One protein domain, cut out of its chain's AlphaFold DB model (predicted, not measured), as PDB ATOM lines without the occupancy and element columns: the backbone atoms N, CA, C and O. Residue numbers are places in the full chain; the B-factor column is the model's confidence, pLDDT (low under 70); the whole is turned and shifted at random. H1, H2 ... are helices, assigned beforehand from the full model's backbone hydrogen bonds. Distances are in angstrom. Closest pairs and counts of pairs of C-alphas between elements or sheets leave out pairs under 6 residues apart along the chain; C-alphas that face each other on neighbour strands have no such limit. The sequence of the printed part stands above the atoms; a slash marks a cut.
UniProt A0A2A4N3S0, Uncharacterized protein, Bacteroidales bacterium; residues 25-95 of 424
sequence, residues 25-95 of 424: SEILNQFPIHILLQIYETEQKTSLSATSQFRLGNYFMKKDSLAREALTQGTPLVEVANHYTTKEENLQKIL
ATOM      1  N   SER A  25     254.758 169.428 120.703       76.88
ATOM      2  CA  SER A  25     255.676 168.283 120.592       76.88
ATOM      3  C   SER A  25     256.235 167.821 121.943       76.88
ATOM      4  O   SER A  25     256.617 166.664 122.102       76.88
ATOM      5  N   GLU A  26     256.289 168.727 122.915       80.69
ATOM      6  CA  GLU A  26     256.763 168.455 124.268       80.69
ATOM      7  C   GLU A  26     255.729 167.665 125.092       80.69
ATOM      8  O   GLU A  26     256.085 166.698 125.764       80.69
ATOM      9  N   ILE A  27     254.438 167.990 124.947       85.00
ATOM     10  CA  ILE A  27     253.321 167.320 125.637       85.00
ATOM     11  C   ILE A  27     253.261 165.829 125.285       85.00
ATOM     12  O   ILE A  27     253.109 164.989 126.174       85.00
ATOM     13  N   LEU A  28     253.419 165.499 123.997       85.38
ATOM     14  CA  LEU A  28     253.305 164.130 123.478       85.38
ATOM     15  C   LEU A  28     254.306 163.154 124.109       85.38
ATOM     16  O   LEU A  28     254.026 161.960 124.185       85.38
ATOM     17  N   ASN A  29     255.460 163.655 124.552       84.12
ATOM     18  CA  ASN A  29     256.528 162.837 125.126       84.12
ATOM     19  C   ASN A  29     256.523 162.825 126.663       84.12
ATOM     20  O   ASN A  29     257.185 161.982 127.263       84.12
ATOM     21  N   GLN A  30     255.808 163.753 127.306       89.81
ATOM     22  CA  GLN A  30     255.820 163.918 128.764       89.81
ATOM     23  C   GLN A  30     254.652 163.232 129.472       89.81
ATOM     24  O   GLN A  30     254.785 162.860 130.638       89.81
ATOM     25  N   PHE A  31     253.519 163.049 128.792       92.75
ATOM     26  CA  PHE A  31     252.317 162.479 129.398       92.75
ATOM     27  C   PHE A  31     251.900 161.170 128.716       92.75
ATOM     28  O   PHE A  31     251.996 161.047 127.495       92.75
ATOM     29  N   PRO A  32     251.408 160.175 129.478       92.19
ATOM     30  CA  PRO A  32     250.931 158.924 128.904       92.19
ATOM     31  C   PRO A  32     249.633 159.130 128.107       92.19
ATOM     32  O   PRO A  32     248.862 160.055 128.359       92.19
ATOM     33  N   ILE A  33     249.351 158.214 127.174       88.94
ATOM     34  CA  ILE A  33     248.248 158.333 126.197       88.94
ATOM     35  C   ILE A  33     246.890 158.622 126.850       88.94
ATOM     36  O   ILE A  33     246.142 159.458 126.353       88.94
ATOM     37  N   HIS A  34     246.556 157.975 127.967       88.25
ATOM     38  CA  HIS A  34     245.264 158.188 128.631       88.25
ATOM     39  C   HIS A  34     245.110 159.613 129.194       88.25
ATOM     40  O   HIS A  34     244.002 160.140 129.211       88.25
ATOM     41  N   ILE A  35     246.210 160.261 129.592       92.62
ATOM     42  CA  ILE A  35     246.219 161.671 130.000       92.62
ATOM     43  C   ILE A  35     246.080 162.569 128.774       92.62
ATOM     44  O   ILE A  35     245.284 163.503 128.790       92.62
ATOM     45  N   LEU A  36     246.796 162.257 127.688       91.69
ATOM     46  CA  LEU A  36     246.672 162.988 126.423       91.69
ATOM     47  C   LEU A  36     245.228 162.979 125.900       91.69
ATOM     48  O   LEU A  36     244.745 164.010 125.444       91.69
ATOM     49  N   LEU A  37     244.509 161.858 126.029       89.88
ATOM     50  CA  LEU A  37     243.090 161.773 125.667       89.88
ATOM     51  C   LEU A  37     242.205 162.705 126.515       89.88
ATOM     52  O   LEU A  37     241.315 163.346 125.969       89.88
ATOM     53  N   GLN A  38     242.478 162.862 127.814       90.19
ATOM     54  CA  GLN A  38     241.730 163.801 128.666       90.19
ATOM     55  C   GLN A  38     242.022 165.270 128.318       90.19
ATOM     56  O   GLN A  38     241.120 166.111 128.322       90.19
ATOM     57  N   ILE A  39     243.271 165.597 127.965       91.56
ATOM     58  CA  ILE A  39     243.600 166.940 127.462       91.56
ATOM     59  C   ILE A  39     242.875 167.175 126.129       91.56
ATOM     60  O   ILE A  39     242.260 168.226 125.948       91.56
ATOM     61  N   TYR A  40     242.869 166.174 125.241       89.75
ATOM     62  CA  TYR A  40     242.191 166.233 123.945       89.75
ATOM     63  C   TYR A  40     240.698 166.532 124.092       89.75
ATOM     64  O   TYR A  40     240.169 167.376 123.377       89.75
ATOM     65  N   GLU A  41     240.011 165.896 125.043       88.88
ATOM     66  CA  GLU A  41     238.591 166.163 125.313       88.88
ATOM     67  C   GLU A  41     238.320 167.638 125.647       88.88
ATOM     68  O   GLU A  41     237.306 168.195 125.215       88.88
ATOM     69  N   THR A  42     239.241 168.292 126.361       89.56
ATOM     70  CA  THR A  42     239.152 169.730 126.664       89.56
ATOM     71  C   THR A  42     239.489 170.581 125.434       89.56
ATOM     72  O   THR A  42     238.791 171.553 125.141       89.56
ATOM     73  N   GLU A  43     240.511 170.188 124.670       90.00
ATOM     74  CA  GLU A  43     240.945 170.830 123.419       90.00
ATOM     75  C   GLU A  43     239.837 170.841 122.350       90.00
ATOM     76  O   GLU A  43     239.680 171.800 121.596       90.00
ATOM     77  N   GLN A  44     238.980 169.814 122.327       89.00
ATOM     78  CA  GLN A  44     237.801 169.781 121.452       89.00
ATOM     79  C   GLN A  44     236.794 170.908 121.739       89.00
ATOM     80  O   GLN A  44     235.910 171.167 120.921       89.00
ATOM     81  N   LYS A  45     236.878 171.556 122.907       89.38
ATOM     82  CA  LYS A  45     235.969 172.633 123.329       89.38
ATOM     83  C   LYS A  45     236.611 174.016 123.266       89.38
ATOM     84  O   LYS A  45     235.892 175.001 123.144       89.38
ATOM     85  N   THR A  46     237.935 174.108 123.362       90.25
ATOM     86  CA  THR A  46     238.675 175.374 123.350       90.25
ATOM     87  C   THR A  46     240.098 175.156 122.846       90.25
ATOM     88  O   THR A  46     240.681 174.106 123.084       90.25
ATOM     89  N   SER A  47     240.679 176.146 122.165       89.81
ATOM     90  CA  SER A  47     242.050 176.033 121.653       89.81
ATOM     91  C   SER A  47     243.058 176.098 122.801       89.81
ATOM     92  O   SER A  47     243.179 177.140 123.446       89.81
ATOM     93  N   LEU A  48     243.785 174.998 123.012       91.44
ATOM     94  CA  LEU A  48     244.874 174.822 123.972       91.44
ATOM     95  C   LEU A  48     246.073 175.743 123.704       91.44
ATOM     96  O   LEU A  48     246.705 175.611 122.660       91.44
ATOM     97  N   SER A  49     246.486 176.622 124.623       92.06
ATOM     98  CA  SER A  49     247.896 177.028 124.672       92.06
ATOM     99  C   SER A  49     248.754 175.878 125.203       92.06
ATOM    100  O   SER A  49     248.309 175.090 126.040       92.06
ATOM    101  N   ALA A  50     250.022 175.820 124.786       90.69
ATOM    102  CA  ALA A  50     250.962 174.802 125.265       90.69
ATOM    103  C   ALA A  50     251.088 174.815 126.802       90.69
ATOM    104  O   ALA A  50     251.139 173.767 127.442       90.69
ATOM    105  N   THR A  51     251.054 176.008 127.406       92.75
ATOM    106  CA  THR A  51     251.078 176.181 128.864       92.75
ATOM    107  C   THR A  51     249.856 175.544 129.526       92.75
ATOM    108  O   THR A  51     249.994 174.848 130.533       92.75
ATOM    109  N   SER A  52     248.659 175.758 128.976       94.06
ATOM    110  CA  SER A  52     247.423 175.183 129.516       94.06
ATOM    111  C   SER A  52     247.353 173.675 129.298       94.06
ATOM    112  O   SER A  52     246.981 172.961 130.228       94.06
ATOM    113  N   GLN A  53     247.805 173.172 128.143       93.44
ATOM    114  CA  GLN A  53     247.961 171.734 127.896       93.44
ATOM    115  C   GLN A  53     248.870 171.090 128.955       93.44
ATOM    116  O   GLN A  53     248.515 170.066 129.535       93.44
ATOM    117  N   PHE A  54     250.002 171.720 129.288       93.81
ATOM    118  CA  PHE A  54     250.952 171.178 130.267       93.81
ATOM    119  C   PHE A  54     250.379 171.192 131.690       93.81
ATOM    120  O   PHE A  54     250.512 170.224 132.441       93.81
ATOM    121  N   ARG A  55     249.683 172.270 132.073       94.56
ATOM    122  CA  ARG A  55     248.994 172.353 133.372       94.56
ATOM    123  C   ARG A  55     247.874 171.318 133.496       94.56
ATOM    124  O   ARG A  55     247.750 170.711 134.557       94.56
ATOM    125  N   LEU A  56     247.100 171.093 132.432       93.88
ATOM    126  CA  LEU A  56     246.090 170.033 132.380       93.88
ATOM    127  C   LEU A  56     246.731 168.650 132.505       93.88
ATOM    128  O   LEU A  56     246.279 167.855 133.323       93.88
ATOM    129  N   GLY A  57     247.818 168.387 131.777       94.06
ATOM    130  CA  GLY A  57     248.560 167.129 131.881       94.06
ATOM    131  C   GLY A  57     249.016 166.838 133.309       94.06
ATOM    132  O   GLY A  57     248.735 165.768 133.845       94.06
ATOM    133  N   ASN A  58     249.621 167.822 133.980       94.94
ATOM    134  CA  ASN A  58     250.020 167.693 135.385       94.94
ATOM    135  C   ASN A  58     248.828 167.488 136.327       94.94
ATOM    136  O   ASN A  58     248.906 166.700 137.272       94.94
ATOM    137  N   TYR A  59     247.720 168.189 136.082       95.00
ATOM    138  CA  TYR A  59     246.497 168.026 136.859       95.00
ATOM    139  C   TYR A  59     245.948 166.599 136.747       95.00
ATOM    140  O   TYR A  59     245.714 165.954 137.770       95.00
ATOM    141  N   PHE A  60     245.799 166.085 135.527       94.44
ATOM    142  CA  PHE A  60     245.285 164.741 135.283       94.44
ATOM    143  C   PHE A  60     246.243 163.656 135.784       94.44
ATOM    144  O   PHE A  60     245.793 162.696 136.400       94.44
ATOM    145  N   MET A  61     247.559 163.838 135.635       94.56
ATOM    146  CA  MET A  61     248.564 162.943 136.227       94.56
ATOM    147  C   MET A  61     248.425 162.858 137.748       94.56
ATOM    148  O   MET A  61     248.451 161.771 138.326       94.56
ATOM    149  N   LYS A  62     248.234 164.002 138.418       94.31
ATOM    150  CA  LYS A  62     248.002 164.032 139.866       94.31
ATOM    151  C   LYS A  62     246.706 163.311 140.237       94.31
ATOM    152  O   LYS A  62     246.674 162.600 141.239       94.31
ATOM    153  N   LYS A  63     245.641 163.480 139.448       93.25
ATOM    154  CA  LYS A  63     244.377 162.760 139.648       93.25
ATOM    155  C   LYS A  63     244.539 161.250 139.483       93.25
ATOM    156  O   LYS A  63     244.040 160.529 140.342       93.25
ATOM    157  N   ASP A  64     245.274 160.796 138.468       93.31
ATOM    158  CA  ASP A  64     245.578 159.375 138.252       93.31
ATOM    159  C   ASP A  64     246.357 158.776 139.429       93.31
ATOM    160  O   ASP A  64     246.004 157.716 139.943       93.31
ATOM    161  N   SER A  65     247.364 159.498 139.929       93.62
ATOM    162  CA  SER A  65     248.135 159.069 141.098       93.62
ATOM    163  C   SER A  65     247.259 158.918 142.345       93.62
ATOM    164  O   SER A  65     247.383 157.924 143.056       93.62
ATOM    165  N   LEU A  66     246.362 159.877 142.605       93.50
ATOM    166  CA  LEU A  66     245.437 159.820 143.744       93.50
ATOM    167  C   LEU A  66     244.414 158.686 143.597       93.50
ATOM    168  O   LEU A  66     244.100 158.012 144.574       93.50
ATOM    169  N   ALA A  67     243.908 158.458 142.382       93.50
ATOM    170  CA  ALA A  67     242.996 157.356 142.096       93.50
ATOM    171  C   ALA A  67     243.669 155.998 142.349       93.50
ATOM    172  O   ALA A  67     243.077 155.102 142.949       93.50
ATOM    173  N   ARG A  68     244.934 155.864 141.936       93.31
ATOM    174  CA  ARG A  68     245.736 154.660 142.167       93.31
ATOM    175  C   ARG A  68     245.980 154.413 143.650       93.31
ATOM    176  O   ARG A  68     245.826 153.284 144.098       93.31
ATOM    177  N   GLU A  69     246.326 155.453 144.402       94.56
ATOM    178  CA  GLU A  69     246.516 155.358 145.849       94.56
ATOM    179  C   GLU A  69     245.228 154.905 146.556       94.56
ATOM    180  O   GLU A  69     245.250 153.925 147.302       94.56
ATOM    181  N   ALA A  70     244.089 155.530 146.245       93.12
ATOM    182  CA  ALA A  70     242.789 155.132 146.786       93.12
ATOM    183  C   ALA A  70     242.452 153.666 146.457       93.12
ATOM    184  O   ALA A  70     242.030 152.907 147.328       93.12
ATOM    185  N   LEU A  71     242.710 153.231 145.218       93.75
ATOM    186  CA  LEU A  71     242.507 151.839 144.817       93.75
ATOM    187  C   LEU A  71     243.380 150.875 145.637       93.75
ATOM    188  O   LEU A  71     242.896 149.838 146.086       93.75
ATOM    189  N   THR A  72     244.649 151.221 145.880       93.94
ATOM    190  CA  THR A  72     245.549 150.396 146.708       93.94
ATOM    191  C   THR A  72     245.145 150.342 148.182       93.94
ATOM    192  O   THR A  72     245.465 149.370 148.860       93.94
ATOM    193  N   GLN A  73     244.405 151.340 148.669       94.12
ATOM    194  CA  GLN A  73     243.859 151.393 150.028       94.12
ATOM    195  C   GLN A  73     242.520 150.644 150.172       94.12
ATOM    196  O   GLN A  73     241.949 150.610 151.260       94.12
ATOM    197  N   GLY A  74     242.026 150.015 149.099       94.19
ATOM    198  CA  GLY A  74     240.783 149.240 149.109       94.19
ATOM    199  C   GLY A  74     239.513 150.072 148.914       94.19
ATOM    200  O   GLY A  74     238.418 149.558 149.141       94.19
ATOM    201  N   THR A  75     239.630 151.334 148.486       95.00
ATOM    202  CA  THR A  75     238.479 152.199 148.197       95.00
ATOM    203  C   THR A  75     237.627 151.614 147.058       95.00
ATOM    204  O   THR A  75     238.181 151.191 146.035       95.00
ATOM    205  N   PRO A  76     236.282 151.597 147.173       94.56
ATOM    206  CA  PRO A  76     235.403 151.100 146.116       94.56
ATOM    207  C   PRO A  76     235.620 151.810 144.772       94.56
ATOM    208  O   PRO A  76     235.797 153.026 144.713       94.56
ATOM    209  N   LEU A  77     235.519 151.068 143.663       90.12
ATOM    210  CA  LEU A  77     235.805 151.595 142.319       90.12
ATOM    211  C   LEU A  77     234.935 152.809 141.939       90.12
ATOM    212  O   LEU A  77     235.404 153.706 141.242       90.12
ATOM    213  N   VAL A  78     233.688 152.861 142.421       90.94
ATOM    214  CA  VAL A  78     232.775 153.999 142.207       90.94
ATOM    215  C   VAL A  78     233.342 155.287 142.814       90.94
ATOM    216  O   VAL A  78     233.249 156.351 142.210       90.94
ATOM    217  N   GLU A  79     233.980 155.197 143.980       89.75
ATOM    218  CA  GLU A  79     234.615 156.339 144.637       89.75
ATOM    219  C   GLU A  79     235.953 156.697 143.983       89.75
ATOM    220  O   GLU A  79     236.245 157.877 143.793       89.75
ATOM    221  N   VAL A  80     236.725 155.699 143.536       89.56
ATOM    222  CA  VAL A  80     237.955 155.915 142.753       89.56
ATOM    223  C   VAL A  80     237.653 156.673 141.452       89.56
ATOM    224  O   VAL A  80     238.370 157.609 141.098       89.56
ATOM    225  N   ALA A  81     236.553 156.342 140.767       88.31
ATOM    226  CA  ALA A  81     236.135 157.019 139.538       88.31
ATOM    227  C   ALA A  81     235.889 158.530 139.731       88.31
ATOM    228  O   ALA A  81     236.143 159.321 138.817       88.31
ATOM    229  N   ASN A  82     235.487 158.965 140.932       87.75
ATOM    230  CA  ASN A  82     235.284 160.386 141.237       87.75
ATOM    231  C   ASN A  82     236.574 161.212 141.109       87.75
ATOM    232  O   ASN A  82     236.505 162.421 140.869       87.75
ATOM    233  N   HIS A  83     237.758 160.594 141.212       87.06
ATOM    234  CA  HIS A  83     239.028 161.298 141.024       87.06
ATOM    235  C   HIS A  83     239.205 161.822 139.594       87.06
ATOM    236  O   HIS A  83     239.773 162.905 139.430       87.06
ATOM    237  N   TYR A  84     238.661 161.117 138.599       84.81
ATOM    238  CA  TYR A  84     238.713 161.498 137.185       84.81
ATOM    239  C   TYR A  84     237.600 162.474 136.778       84.81
ATOM    240  O   TYR A  84     237.630 163.032 135.683       84.81
ATOM    241  N   THR A  85     236.634 162.743 137.663       83.25
ATOM    242  CA  THR A  85     235.601 163.748 137.396       83.25
ATOM    243  C   THR A  85     236.197 165.150 137.500       83.25
ATOM    244  O   THR A  85     236.640 165.596 138.565       83.25
ATOM    245  N   THR A  86     236.177 165.879 136.386       83.56
ATOM    246  CA  THR A  86     236.728 167.233 136.312       83.56
ATOM    247  C   THR A  86     235.635 168.270 136.538       83.56
ATOM    248  O   THR A  86     234.786 168.501 135.684       83.56
ATOM    249  N   LYS A  87     235.657 168.911 137.710       85.62
ATOM    250  CA  LYS A  87     234.757 170.030 138.037       85.62
ATOM    251  C   LYS A  87     235.163 171.302 137.277       85.62
ATOM    252  O   LYS A  87     236.356 171.594 137.190       85.62
ATOM    253  N   GLU A  88     234.187 172.090 136.813       84.44
ATOM    254  CA  GLU A  88     234.423 173.359 136.092       84.44
ATOM    255  C   GLU A  88     235.334 174.327 136.870       84.44
ATOM    256  O   GLU A  88     236.246 174.912 136.292       84.44
ATOM    257  N   GLU A  89     235.165 174.427 138.191       85.31
ATOM    258  CA  GLU A  89     235.988 175.266 139.080       85.31
ATOM    259  C   GLU A  89     237.488 174.936 139.015       85.31
ATOM    260  O   GLU A  89     238.338 175.807 139.207       85.31
ATOM    261  N   ASN A  90     237.837 173.670 138.754       89.88
ATOM    262  CA  ASN A  90     239.232 173.270 138.593       89.88
ATOM    263  C   ASN A  90     239.764 173.733 137.238       89.88
ATOM    264  O   ASN A  90     240.868 174.267 137.172       89.88
ATOM    265  N   LEU A  91     238.968 173.587 136.174       91.50
ATOM    266  CA  LEU A  91     239.338 174.069 134.842       91.50
ATOM    267  C   LEU A  91     239.524 175.585 134.828       91.50
ATOM    268  O   LEU A  91     240.491 176.059 134.246       91.50
ATOM    269  N   GLN A  92     238.684 176.339 135.540       90.88
ATOM    270  CA  GLN A  92     238.826 177.792 135.682       90.88
ATOM    271  C   GLN A  92     240.183 178.213 136.270       90.88
ATOM    272  O   GLN A  92     240.703 179.269 135.923       90.88
ATOM    273  N   LYS A  93     240.759 177.397 137.162       90.94
ATOM    274  CA  LYS A  93     242.070 177.652 137.785       90.94
ATOM    275  C   LYS A  93     243.243 177.215 136.907       90.94
ATOM    276  O   LYS A  93     244.356 177.702 137.092       90.94
ATOM    277  N   ILE A  94     243.016 176.261 136.006       94.06
ATOM    278  CA  ILE A  94     244.053 175.666 135.156       94.06
ATOM    279  C   ILE A  94     244.208 176.456 133.856       94.06
ATOM    280  O   ILE A  94     245.329 176.794 133.465       94.06
ATOM    281  N   LEU A  95     243.078 176.736 133.207       94.44
ATOM    282  CA  LEU A  95     242.990 177.437 131.935       94.44
ATOM    283  C   LEU A  95     243.227 178.937 132.116       94.44
ATOM    284  O   LEU A  95     242.933 179.514 133.164       94.44
TER     285      LEU A  95
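Overview. This is residues 25 to 95 of the 424 residues of an uncharacterized protein of Bacteroidales bacterium (UniProt A0A2A4N3S0). One long helix, H3, makes the longest axis, and four shorter helices are set along it: H4 folds back beside it as a helical hairpin, and H2 crosses it at a steep tilt. The small helices H1 and H5 meet the first part of H3, within residues 50 to 57. The printed part has 71 residues with five named helices, H1 to H5 in chain order, and no named strand, and its class is all helix. It is compact, with a radius of gyration of the C-alphas of 12.8 A and spans of 38 by 27 by 17 A.

Along the chain. H1, residues 27 to 30, begins at C-alpha 27 (253.321, 167.320, 125.637) and is 5.3 A long. H2 is residues 33 to 43, 14.7 A. H3, residues 50 to 72, runs 32.9 A to C-alpha 72 (245.549, 150.396, 146.708). H4 is residues 77 to 84, 11.5 A. H5, residues 88 to 94, runs 9.9 A to C-alpha 94 (244.053, 175.666, 135.156).

Arrangement. H3 is the hub. H1 touches its residues 50 to 57 alone, the closest C-alphas being Ile 27 and Phe 54, 6.5 A. H2 touches residues 53 to 61 alone, Ile 35 to Phe 60 at 6.2 A between closest C-alphas, at a steep tilt of 50 degrees, opposite ways. H4 and H3 form a hairpin, a shallow tilt of 18 degrees, opposite ways, with closest C-alphas Ala 67 and Val 80, 5.3 A. H5 only just touches H3, with 3 pairs of C-alphas within 8 A, through residues 52 to 56 alone; the closest C-alphas are Arg 55 and Ile 94, 6.2 A. H4 and H5 are apart. In H2 and H3 every O i to N i+4 pair is within hydrogen-bond range; H4 has 1 of 4, with 4 of 5 O i to N i+3 pairs, H5 has 2 of 3, and H1 is too short for such a pair.

Size, cuts and confidence. The two farthest C-alphas, Ser 47 and Gly 74, are 38.4 A apart. The printed part has no cut and no long link. Mean pLDDT of the printed part is 90.7, and no printed residue is under 70.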